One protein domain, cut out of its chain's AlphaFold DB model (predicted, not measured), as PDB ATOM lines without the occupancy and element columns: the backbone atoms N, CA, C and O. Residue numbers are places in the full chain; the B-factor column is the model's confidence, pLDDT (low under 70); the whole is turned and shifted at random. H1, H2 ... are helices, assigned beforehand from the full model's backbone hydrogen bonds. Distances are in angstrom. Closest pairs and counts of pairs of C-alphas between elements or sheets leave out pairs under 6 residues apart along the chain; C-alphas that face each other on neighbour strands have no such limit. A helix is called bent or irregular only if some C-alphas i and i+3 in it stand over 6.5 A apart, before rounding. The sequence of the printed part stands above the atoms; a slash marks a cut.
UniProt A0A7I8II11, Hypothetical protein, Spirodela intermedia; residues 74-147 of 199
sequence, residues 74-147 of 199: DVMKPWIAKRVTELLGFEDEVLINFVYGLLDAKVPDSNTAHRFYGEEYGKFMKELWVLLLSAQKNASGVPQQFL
ATOM      1  N   ASP A  74     -38.062 -18.911   8.223       73.38
ATOM      2  CA  ASP A  74     -37.354 -19.043   9.506       73.38
ATOM      3  C   ASP A  74     -35.837 -19.200   9.349       73.38
ATOM      4  O   ASP A  74     -35.079 -18.879  10.258       73.38
ATOM      5  N   VAL A  75     -35.389 -19.683   8.188       79.50
ATOM      6  CA  VAL A  75     -33.967 -19.869   7.868       79.50
ATOM      7  C   VAL A  75     -33.402 -18.639   7.151       79.50
ATOM      8  O   VAL A  75     -32.267 -18.239   7.393       79.50
ATOM      9  N   MET A  76     -34.217 -17.982   6.322       80.25
ATOM     10  CA  MET A  76     -33.799 -16.802   5.561       80.25
ATOM     11  C   MET A  76     -33.613 -15.571   6.456       80.25
ATOM     12  O   MET A  76     -32.644 -14.834   6.291       80.25
ATOM     13  N   LYS A  77     -34.502 -15.359   7.435       82.81
ATOM     14  CA  LYS A  77     -34.442 -14.209   8.353       82.81
ATOM     15  C   LYS A  77     -33.118 -14.086   9.124       82.81
ATOM     16  O   LYS A  77     -32.519 -13.012   9.038       82.81
ATOM     17  N   PRO A  78     -32.641 -15.126   9.840       86.44
ATOM     18  CA  PRO A  78     -31.375 -15.044  10.568       86.44
ATOM     19  C   PRO A  78     -30.163 -14.947   9.634       86.44
ATOM     20  O   PRO A  78     -29.183 -14.290   9.976       86.44
ATOM     21  N   TRP A  79     -30.226 -15.543   8.440       85.94
ATOM     22  CA  TRP A  79     -29.145 -15.441   7.460       85.94
ATOM     23  C   TRP A  79     -28.984 -14.028   6.910       85.94
ATOM     24  O   TRP A  79     -27.867 -13.523   6.858       85.94
ATOM     25  N   ILE A  80     -30.094 -13.366   6.571       85.56
ATOM     26  CA  ILE A  80     -30.086 -11.969   6.119       85.56
ATOM     27  C   ILE A  80     -29.455 -11.079   7.191       85.56
ATOM     28  O   ILE A  80     -28.550 -10.317   6.876       85.56
ATOM     29  N   ALA A  81     -29.869 -11.217   8.455       85.50
ATOM     30  CA  ALA A  81     -29.316 -10.425   9.555       85.50
ATOM     31  C   ALA A  81     -27.799 -10.631   9.714       85.50
ATOM     32  O   ALA A  81     -27.039  -9.662   9.769       85.50
ATOM     33  N   LYS A  82     -27.336 -11.890   9.695       86.62
ATOM     34  CA  LYS A  82     -25.906 -12.224   9.777       86.62
ATOM     35  C   LYS A  82     -25.121 -11.636   8.601       86.62
ATOM     36  O   LYS A  82     -24.076 -11.025   8.806       86.62
ATOM     37  N   ARG A  83     -25.635 -11.788   7.377       85.25
ATOM     38  CA  ARG A  83     -24.944 -11.362   6.155       85.25
ATOM     39  C   ARG A  83     -24.896  -9.845   6.005       85.25
ATOM     40  O   ARG A  83     -23.867  -9.304   5.616       85.25
ATOM     41  N   VAL A  84     -25.977  -9.153   6.363       83.31
ATOM     42  CA  VAL A  84     -26.025  -7.683   6.400       83.31
ATOM     43  C   VAL A  84     -25.015  -7.142   7.416       83.31
ATOM     44  O   VAL A  84     -24.249  -6.238   7.087       83.31
ATOM     45  N   THR A  85     -24.944  -7.748   8.604       85.88
ATOM     46  CA  THR A  85     -23.983  -7.362   9.652       85.88
ATOM     47  C   THR A  85     -22.532  -7.576   9.217       85.88
ATOM     48  O   THR A  85     -21.670  -6.758   9.524       85.88
ATOM     49  N   GLU A  86     -22.246  -8.640   8.467       85.19
ATOM     50  CA  GLU A  86     -20.907  -8.921   7.934       85.19
ATOM     51  C   GLU A  86     -20.463  -7.895   6.880       85.19
ATOM     52  O   GLU A  86     -19.310  -7.471   6.875       85.19
ATOM     53  N   LEU A  87     -21.380  -7.469   6.007       80.19
ATOM     54  CA  LEU A  87     -21.082  -6.518   4.933       80.19
ATOM     55  C   LEU A  87     -20.880  -5.093   5.444       80.19
ATOM     56  O   LEU A  87     -20.033  -4.365   4.934       80.19
ATOM     57  N   LEU A  88     -21.678  -4.688   6.429       75.75
ATOM     58  CA  LEU A  88     -21.672  -3.326   6.956       75.75
ATOM     59  C   LEU A  88     -20.774  -3.158   8.182       75.75
ATOM     60  O   LEU A  88     -20.350  -2.043   8.480       75.75
ATOM     61  N   GLY A  89     -20.483  -4.241   8.905       76.81
ATOM     62  CA  GLY A  89     -19.822  -4.195  10.212       76.81
ATOM     63  C   GLY A  89     -20.713  -3.638  11.330       76.81
ATOM     64  O   GLY A  89     -20.252  -3.485  12.460       76.81
ATOM     65  N   PHE A  90     -21.975  -3.333  11.027       75.06
ATOM     66  CA  PHE A  90     -23.001  -2.921  11.975       75.06
ATOM     67  C   PHE A  90     -24.356  -3.494  11.559       75.06
ATOM     68  O   PHE A  90     -24.614  -3.740  10.381       75.06
ATOM     69  N   GLU A  91     -25.215  -3.710  12.548       75.62
ATOM     70  CA  GLU A  91     -26.556  -4.239  12.338       75.62
ATOM     71  C   GLU A  91     -27.494  -3.081  11.959       75.62
ATOM     72  O   GLU A  91     -27.826  -2.233  12.788       75.62
ATOM     73  N   ASP A  92     -27.861  -2.990  10.677       80.12
ATOM     74  CA  ASP A  92     -28.806  -1.987  10.175       80.12
ATOM     75  C   ASP A  92     -30.228  -2.564  10.145       80.12
ATOM     76  O   ASP A  92     -30.650  -3.211   9.178       80.12
ATOM     77  N   GLU A  93     -30.988  -2.314  11.213       82.38
ATOM     78  CA  GLU A  93     -32.378  -2.766  11.325       82.38
ATOM     79  C   GLU A  93     -33.293  -2.181  10.238       82.38
ATOM     80  O   GLU A  93     -34.271  -2.822   9.845       82.38
ATOM     81  N   VAL A  94     -32.979  -0.996   9.700       83.75
ATOM     82  CA  VAL A  94     -33.771  -0.370   8.631       83.75
ATOM     83  C   VAL A  94     -33.605  -1.159   7.336       83.75
ATOM     84  O   VAL A  94     -34.596  -1.440   6.658       83.75
ATOM     85  N   LEU A  95     -32.377  -1.569   7.014       81.00
ATOM     86  CA  LEU A  95     -32.099  -2.398   5.845       81.00
ATOM     87  C   LEU A  95     -32.674  -3.809   5.995       81.00
ATOM     88  O   LEU A  95     -33.279  -4.326   5.056       81.00
ATOM     89  N   ILE A  96     -32.535  -4.420   7.172       84.19
ATOM     90  CA  ILE A  96     -33.116  -5.739   7.458       84.19
ATOM     91  C   ILE A  96     -34.639  -5.693   7.264       84.19
ATOM     92  O   ILE A  96     -35.205  -6.527   6.554       84.19
ATOM     93  N   ASN A  97     -35.300  -4.671   7.819       84.31
ATOM     94  CA  ASN A  97     -36.738  -4.477   7.667       84.31
ATOM     95  C   ASN A  97     -37.141  -4.185   6.210       84.31
ATOM     96  O   ASN A  97     -38.174  -4.666   5.747       84.31
ATOM     97  N   PHE A  98     -36.315  -3.455   5.455       81.75
ATOM     98  CA  PHE A  98     -36.529  -3.233   4.024       81.75
ATOM     99  C   PHE A  98     -36.454  -4.537   3.223       81.75
ATOM    100  O   PHE A  98     -37.343  -4.804   2.417       81.75
ATOM    101  N   VAL A  99     -35.453  -5.386   3.474       79.88
ATOM    102  CA  VAL A  99     -35.334  -6.698   2.817       79.88
ATOM    103  C   VAL A  99     -36.523  -7.588   3.179       79.88
ATOM    104  O   VAL A  99     -37.074  -8.245   2.301       79.88
ATOM    105  N   TYR A 100     -36.991  -7.574   4.430       81.12
ATOM    106  CA  TYR A 100     -38.222  -8.279   4.803       81.12
ATOM    107  C   TYR A 100     -39.449  -7.743   4.063       81.12
ATOM    108  O   TYR A 100     -40.243  -8.536   3.564       81.12
ATOM    109  N   GLY A 101     -39.566  -6.422   3.919       81.12
ATOM    110  CA  GLY A 101     -40.616  -5.794   3.122       81.12
ATOM    111  C   GLY A 101     -40.554  -6.178   1.642       81.12
ATOM    112  O   GLY A 101     -41.592  -6.418   1.034       81.12
ATOM    113  N   LEU A 102     -39.354  -6.308   1.066       75.25
ATOM    114  CA  LEU A 102     -39.166  -6.802  -0.303       75.25
ATOM    115  C   LEU A 102     -39.561  -8.271  -0.450       75.25
ATOM    116  O   LEU A 102     -40.120  -8.647  -1.472       75.25
ATOM    117  N   LEU A 103     -39.272  -9.098   0.556       73.88
ATOM    118  CA  LEU A 103     -39.627 -10.516   0.546       73.88
ATOM    119  C   LEU A 103     -41.138 -10.743   0.739       73.88
ATOM    120  O   LEU A 103     -41.676 -11.716   0.217       73.88
ATOM    121  N   ASP A 104     -41.830  -9.861   1.459       68.56
ATOM    122  CA  ASP A 104     -43.289  -9.922   1.634       68.56
ATOM    123  C   ASP A 104     -44.043  -9.276   0.451       68.56
ATOM    124  O   ASP A 104     -45.168  -9.655   0.103       68.56
ATOM    125  N   ALA A 105     -43.402  -8.332  -0.247       63.50
ATOM    126  CA  ALA A 105     -43.922  -7.748  -1.472       63.50
ATOM    127  C   ALA A 105     -43.917  -8.785  -2.608       63.50
ATOM    128  O   ALA A 105     -42.897  -9.092  -3.214       63.50
ATOM    129  N   LYS A 106     -45.112  -9.279  -2.948       52.97
ATOM    130  CA  LYS A 106     -45.426 -10.287  -3.983       52.97
ATOM    131  C   LYS A 106     -44.881 -10.007  -5.403       52.97
ATOM    132  O   LYS A 106     -45.049 -10.842  -6.287       52.97
ATOM    133  N   VAL A 107     -44.237  -8.862  -5.628       48.66
ATOM    134  CA  VAL A 107     -43.459  -8.542  -6.834       48.66
ATOM    135  C   VAL A 107     -42.193  -7.795  -6.392       48.66
ATOM    136  O   VAL A 107     -42.206  -6.567  -6.287       48.66
ATOM    137  N   PRO A 108     -41.109  -8.512  -6.068       52.31
ATOM    138  CA  PRO A 108     -39.881  -7.877  -5.628       52.31
ATOM    139  C   PRO A 108     -39.172  -7.290  -6.848       52.31
ATOM    140  O   PRO A 108     -38.544  -8.006  -7.629       52.31
ATOM    141  N   ASP A 109     -39.274  -5.976  -7.037       52.88
ATOM    142  CA  ASP A 109     -38.469  -5.284  -8.038       52.88
ATOM    143  C   ASP A 109     -37.004  -5.275  -7.575       52.88
ATOM    144  O   ASP A 109     -36.563  -4.425  -6.799       52.88
ATOM    145  N   SER A 110     -36.240  -6.263  -8.050       53.38
ATOM    146  CA  SER A 110     -34.803  -6.411  -7.790       53.38
ATOM    147  C   SER A 110     -34.002  -5.152  -8.152       53.38
ATOM    148  O   SER A 110     -32.878  -4.980  -7.674       53.38
ATOM    149  N   ASN A 111     -34.553  -4.281  -9.000       55.06
ATOM    150  CA  ASN A 111     -33.892  -3.082  -9.494       55.06
ATOM    151  C   ASN A 111     -33.921  -1.928  -8.474       55.06
ATOM    152  O   ASN A 111     -32.952  -1.177  -8.355       55.06
ATOM    153  N   THR A 112     -34.993  -1.815  -7.683       52.81
ATOM    154  CA  THR A 112     -35.127  -0.766  -6.659       52.81
ATOM    155  C   THR A 112     -34.100  -0.930  -5.534       52.81
ATOM    156  O   THR A 112     -33.481   0.052  -5.123       52.81
ATOM    157  N   ALA A 113     -33.841  -2.164  -5.087       54.75
ATOM    158  CA  ALA A 113     -32.819  -2.442  -4.074       54.75
ATOM    159  C   ALA A 113     -31.400  -2.132  -4.588       54.75
ATOM    160  O   ALA A 113     -30.609  -1.494  -3.902       54.75
ATOM    161  N   HIS A 114     -31.089  -2.518  -5.828       56.56
ATOM    162  CA  HIS A 114     -29.759  -2.308  -6.412       56.56
ATOM    163  C   HIS A 114     -29.440  -0.827  -6.670       56.56
ATOM    164  O   HIS A 114     -28.283  -0.421  -6.646       56.56
ATOM    165  N   ARG A 115     -30.461   0.000  -6.931       51.34
ATOM    166  CA  ARG A 115     -30.280   1.430  -7.228       51.34
ATOM    167  C   ARG A 115     -29.938   2.264  -5.991       51.34
ATOM    168  O   ARG A 115     -29.316   3.314  -6.139       51.34
ATOM    169  N   PHE A 116     -30.356   1.836  -4.803       55.44
ATOM    170  CA  PHE A 116     -30.158   2.600  -3.566       55.44
ATOM    171  C   PHE A 116     -28.887   2.216  -2.807       55.44
ATOM    172  O   PHE A 116     -28.293   3.049  -2.128       55.44
ATOM    173  N   TYR A 117     -28.460   0.967  -2.944       56.53
ATOM    174  CA  TYR A 117     -27.394   0.386  -2.151       56.53
ATOM    175  C   TYR A 117     -26.290  -0.065  -3.112       56.53
ATOM    176  O   TYR A 117     -26.529  -0.935  -3.941       56.53
ATOM    177  N   GLY A 118     -25.124   0.589  -3.053       61.38
ATOM    178  CA  GLY A 118     -24.027   0.463  -4.027       61.38
ATOM    179  C   GLY A 118     -23.477  -0.957  -4.255       61.38
ATOM    180  O   GLY A 118     -24.018  -1.949  -3.776       61.38
ATOM    181  N   GLU A 119     -22.362  -1.068  -4.982       66.00
ATOM    182  CA  GLU A 119     -21.835  -2.348  -5.501       66.00
ATOM    183  C   GLU A 119     -21.681  -3.469  -4.453       66.00
ATOM    184  O   GLU A 119     -21.888  -4.643  -4.775       66.00
ATOM    185  N   GLU A 120     -21.396  -3.130  -3.193       67.88
ATOM    186  CA  GLU A 120     -21.273  -4.105  -2.100       67.88
ATOM    187  C   GLU A 120     -22.596  -4.819  -1.773       67.88
ATOM    188  O   GLU A 120     -22.613  -6.019  -1.500       67.88
ATOM    189  N   TYR A 121     -23.729  -4.135  -1.918       68.31
ATOM    190  CA  TYR A 121     -25.058  -4.722  -1.727       68.31
ATOM    191  C   TYR A 121     -25.573  -5.428  -2.978       68.31
ATOM    192  O   TYR A 121     -26.396  -6.341  -2.897       68.31
ATOM    193  N   GLY A 122     -25.052  -5.051  -4.146       70.44
ATOM    194  CA  GLY A 122     -25.309  -5.765  -5.387       70.44
ATOM    195  C   GLY A 122     -24.861  -7.227  -5.323       70.44
ATOM    196  O   GLY A 122     -25.560  -8.102  -5.837       70.44
ATOM    197  N   LYS A 123     -23.736  -7.500  -4.649       75.31
ATOM    198  CA  LYS A 123     -23.233  -8.862  -4.400       75.31
ATOM    199  C   LYS A 123     -24.162  -9.631  -3.457       75.31
ATOM    200  O   LYS A 123     -24.566 -10.745  -3.782       75.31
ATOM    201  N   PHE A 124     -24.576  -8.997  -2.358       80.56
ATOM    202  CA  PHE A 124     -25.534  -9.558  -1.402       80.56
ATOM    203  C   PHE A 124     -26.867  -9.939  -2.045       80.56
ATOM    204  O   PHE A 124     -27.346 -11.055  -1.864       80.56
ATOM    205  N   MET A 125     -27.460  -9.033  -2.825       76.25
ATOM    206  CA  MET A 125     -28.773  -9.271  -3.426       76.25
ATOM    207  C   MET A 125     -28.736 -10.454  -4.401       76.25
ATOM    208  O   MET A 125     -29.674 -11.246  -4.451       76.25
ATOM    209  N   LYS A 126     -27.634 -10.614  -5.148       75.75
ATOM    210  CA  LYS A 126     -27.423 -11.782  -6.017       75.75
ATOM    211  C   LYS A 126     -27.306 -13.072  -5.209       75.75
ATOM    212  O   LYS A 126     -27.962 -14.051  -5.551       75.75
ATOM    213  N   GLU A 127     -26.518 -13.070  -4.138       79.38
ATOM    214  CA  GLU A 127     -26.360 -14.227  -3.250       79.38
ATOM    215  C   GLU A 127     -27.695 -14.639  -2.611       79.38
ATOM    216  O   GLU A 127     -28.074 -15.810  -2.666       79.38
ATOM    217  N   LEU A 128     -28.460 -13.667  -2.105       82.00
ATOM    218  CA  LEU A 128     -29.799 -13.880  -1.555       82.00
ATOM    219  C   LEU A 128     -30.736 -14.526  -2.589       82.00
ATOM    220  O   LEU A 128     -31.418 -15.503  -2.277       82.00
ATOM    221  N   TRP A 129     -30.756 -14.025  -3.829       79.69
ATOM    222  CA  TRP A 129     -31.592 -14.592  -4.893       79.69
ATOM    223  C   TRP A 129     -31.171 -16.007  -5.303       79.69
ATOM    224  O   TRP A 129     -32.029 -16.870  -5.493       79.69
ATOM    225  N   VAL A 130     -29.868 -16.283  -5.395       79.06
ATOM    226  CA  VAL A 130     -29.338 -17.631  -5.678       79.06
ATOM    227  C   VAL A 130     -29.747 -18.625  -4.585       79.06
ATOM    228  O   VAL A 130     -30.150 -19.755  -4.882       79.06
ATOM    229  N   LEU A 131     -29.695 -18.195  -3.324       79.56
ATOM    230  CA  LEU A 131     -30.081 -18.996  -2.167       79.56
ATOM    231  C   LEU A 131     -31.581 -19.325  -2.184       79.56
ATOM    232  O   LEU A 131     -31.967 -20.482  -2.011       79.56
ATOM    233  N   LEU A 132     -32.424 -18.329  -2.478       77.81
ATOM    234  CA  LEU A 132     -33.876 -18.487  -2.607       77.81
ATOM    235  C   LEU A 132     -34.258 -19.456  -3.734       77.81
ATOM    236  O   LEU A 132     -35.081 -20.353  -3.538       77.81
ATOM    237  N   LEU A 133     -33.619 -19.338  -4.899       77.38
ATOM    238  CA  LEU A 133     -33.843 -20.252  -6.022       77.38
ATOM    239  C   LEU A 133     -33.381 -21.682  -5.710       77.38
ATOM    240  O   LEU A 133     -34.028 -22.645  -6.127       77.38
ATOM    241  N   SER A 134     -32.299 -21.836  -4.944       73.88
ATOM    242  CA  SER A 134     -31.830 -23.146  -4.476       73.88
ATOM    243  C   SER A 134     -32.810 -23.772  -3.479       73.88
ATOM    244  O   SER A 134     -33.093 -24.965  -3.562       73.88
ATOM    245  N   ALA A 135     -33.397 -22.966  -2.585       76.31
ATOM    246  CA  ALA A 135     -34.453 -23.403  -1.671       76.31
ATOM    247  C   ALA A 135     -35.679 -23.926  -2.425       76.31
ATOM    248  O   ALA A 135     -36.225 -24.961  -2.063       76.31
ATOM    249  N   GLN A 136     -36.088 -23.217  -3.481       71.31
ATOM    250  CA  GLN A 136     -37.272 -23.545  -4.272       71.31
ATOM    251  C   GLN A 136     -37.107 -24.831  -5.092       71.31
ATOM    252  O   GLN A 136     -38.083 -25.556  -5.295       71.31
ATOM    253  N   LYS A 137     -35.890 -25.134  -5.561       69.19
ATOM    254  CA  LYS A 137     -35.580 -26.401  -6.251       69.19
ATOM    255  C   LYS A 137     -35.614 -27.607  -5.306       69.19
ATOM    256  O   LYS A 137     -35.856 -28.723  -5.757       69.19
ATOM    257  N   ASN A 138     -35.412 -27.388  -4.008       65.31
ATOM    258  CA  ASN A 138     -35.451 -28.434  -2.996       65.31
ATOM    259  C   ASN A 138     -36.863 -28.570  -2.414       65.31
ATOM    260  O   ASN A 138     -37.423 -27.622  -1.872       65.31
ATOM    261  N   ALA A 139     -37.427 -29.780  -2.414       57.75
ATOM    262  CA  ALA A 139     -38.770 -30.042  -1.875       57.75
ATOM    263  C   ALA A 139     -38.942 -29.690  -0.376       57.75
ATOM    264  O   ALA A 139     -40.064 -29.596   0.112       57.75
ATOM    265  N   SER A 140     -37.839 -29.490   0.357       54.75
ATOM    266  CA  SER A 140     -37.831 -29.118   1.780       54.75
ATOM    267  C   SER A 140     -37.967 -27.603   2.023       54.75
ATOM    268  O   SER A 140     -38.183 -27.185   3.165       54.75
ATOM    269  N   GLY A 141     -37.831 -26.773   0.977       60.44
ATOM    270  CA  GLY A 141     -37.844 -25.310   1.101       60.44
ATOM    271  C   GLY A 141     -36.640 -24.748   1.864       60.44
ATOM    272  O   GLY A 141     -36.696 -23.623   2.362       60.44
ATOM    273  N   VAL A 142     -35.576 -25.552   1.994       60.66
ATOM    274  CA  VAL A 142     -34.322 -25.225   2.682       60.66
ATOM    275  C   VAL A 142     -33.200 -25.203   1.640       60.66
ATOM    276  O   VAL A 142     -33.018 -26.192   0.916       60.66
ATOM    277  N   PRO A 143     -32.459 -24.092   1.520       62.03
ATOM    278  CA  PRO A 143     -31.281 -24.040   0.665       62.03
ATOM    279  C   PRO A 143     -30.226 -25.056   1.116       62.03
ATOM    280  O   PRO A 143     -30.000 -25.220   2.314       62.03
ATOM    281  N   GLN A 144     -29.560 -25.709   0.160       59.56
ATOM    282  CA  GLN A 144     -28.530 -26.725   0.435       59.56
ATOM    283  C   GLN A 144     -27.400 -26.206   1.332       59.56
ATOM    284  O   GLN A 144     -26.978 -26.929   2.223       59.56
ATOM    285  N   GLN A 145     -27.028 -24.928   1.206       62.44
ATOM    286  CA  GLN A 145     -26.011 -24.306   2.062       62.44
ATOM    287  C   GLN A 145     -26.334 -24.411   3.563       62.44
ATOM    288  O   GLN A 145     -25.432 -24.583   4.371       62.44
ATOM    289  N   PHE A 146     -27.617 -24.395   3.946       61.00
ATOM    290  CA  PHE A 146     -28.013 -24.595   5.343       61.00
ATOM    291  C   PHE A 146     -28.092 -26.055   5.757       61.00
ATOM    292  O   PHE A 146     -28.060 -26.321   6.952       61.00
ATOM    293  N   LEU A 147     -28.275 -26.992   4.824       56.44
ATOM    294  CA  LEU A 147     -28.224 -28.417   5.157       56.44
ATOM    295  C   LEU A 147     -26.792 -28.798   5.538       56.44
ATOM    296  O   LEU A 147     -26.605 -29.457   6.557       56.44
TER     297      LEU A 147
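What this domain is: This is residues 74 to 147 of the 199 residues of the protein "Hypothetical protein" of Spirodela intermedia (UniProt A0A7I8II11). Two helical hairpins, H1 with H2 and H3 with H4, stand together so that the two longer helices, H4 and H1, lie side by side and run opposite ways. H2 and H3 fold back along them, and the four helices make a ring in chain order, loosely closed between H2 and H3. Beyond the far end of H4 the chain turns back to the short H5. The printed part has 74 residues, with five named helices in the order H1 to H5 and no named strand; the class is all helix. The whole is compact, with a radius of gyration of the C-alphas of 12.2 A and spans of 33 by 26 by 20 A.

How they stand to each other: H4, residues 119 to 137, is the hub and touches three other helices. With its residues 120 to 128 alone it touches H1, residues 74 to 88, at a shallow tilt of 18 degrees, opposite ways; the closest C-alphas, those of Leu 87 and Glu 120, are 7.4 A apart. With residues 121 to 125 alone H4 touches H3, residues 110 to 116, in a hairpin at a shallow tilt of 20 degrees, opposite ways; the closest C-alphas, those of His 114 and Gly 122, are 5.7 A apart. With residues 131 to 135 alone H4 only just touches H5, residues 144 to 147, with 3 pairs of C-alphas within 8 A, the closest being those of Ser 134 and Gln 144 at 6.9 A. H2, residues 93 to 104, touches H1 with residues 96 to 100 alone; they form a hairpin at a steep tilt of 41 degrees, opposite ways, and the closest C-alphas, those of Ala 81 and Ile 96, are 6.4 A apart. H2 and H3 are near each other, their closest C-alphas 8.5 A apart. Among the pairs that are apart are H2 and H4, and H1 and H3. In H2 every O i to N i+4 pair is within hydrogen-bond range, against 9 of 11 in H1, 14 of 15 in H4 and 1 of 3 in H3, where 2 of 4 O i to N i+3 pairs are within range; H5 is too short for an O i to N i+4 pair.

Where its parts are: H4 is 27.7 A from first to last C-alpha, from C-alpha 119 at (-21.835, -2.348, -5.501) to C-alpha 137 at (-35.580, -26.401, -6.251). H1 is 22.3 A long and begins at C-alpha 74, (-37.354, -19.043, 9.506); it is neither bent nor irregular, but only just: C-alphas 75 and 78 are 6.1 A apart. H2 is 16.3 A and H3 11.0 A long. H5, four residues, ends at C-alpha 147, (-28.224, -28.417, 5.157).

The domain as a whole: The two C-alphas farthest apart, those of Phe 90 and Ala 139, are 34.3 A apart. The printed part has no cut. The links from H1 to H2, H2 to H3 and H3 to H4 are tight, and that from H4 to H5 is short. The mean pLDDT of the printed part is 71.6; residues 104 to 121 and 137 to 147 are under 70.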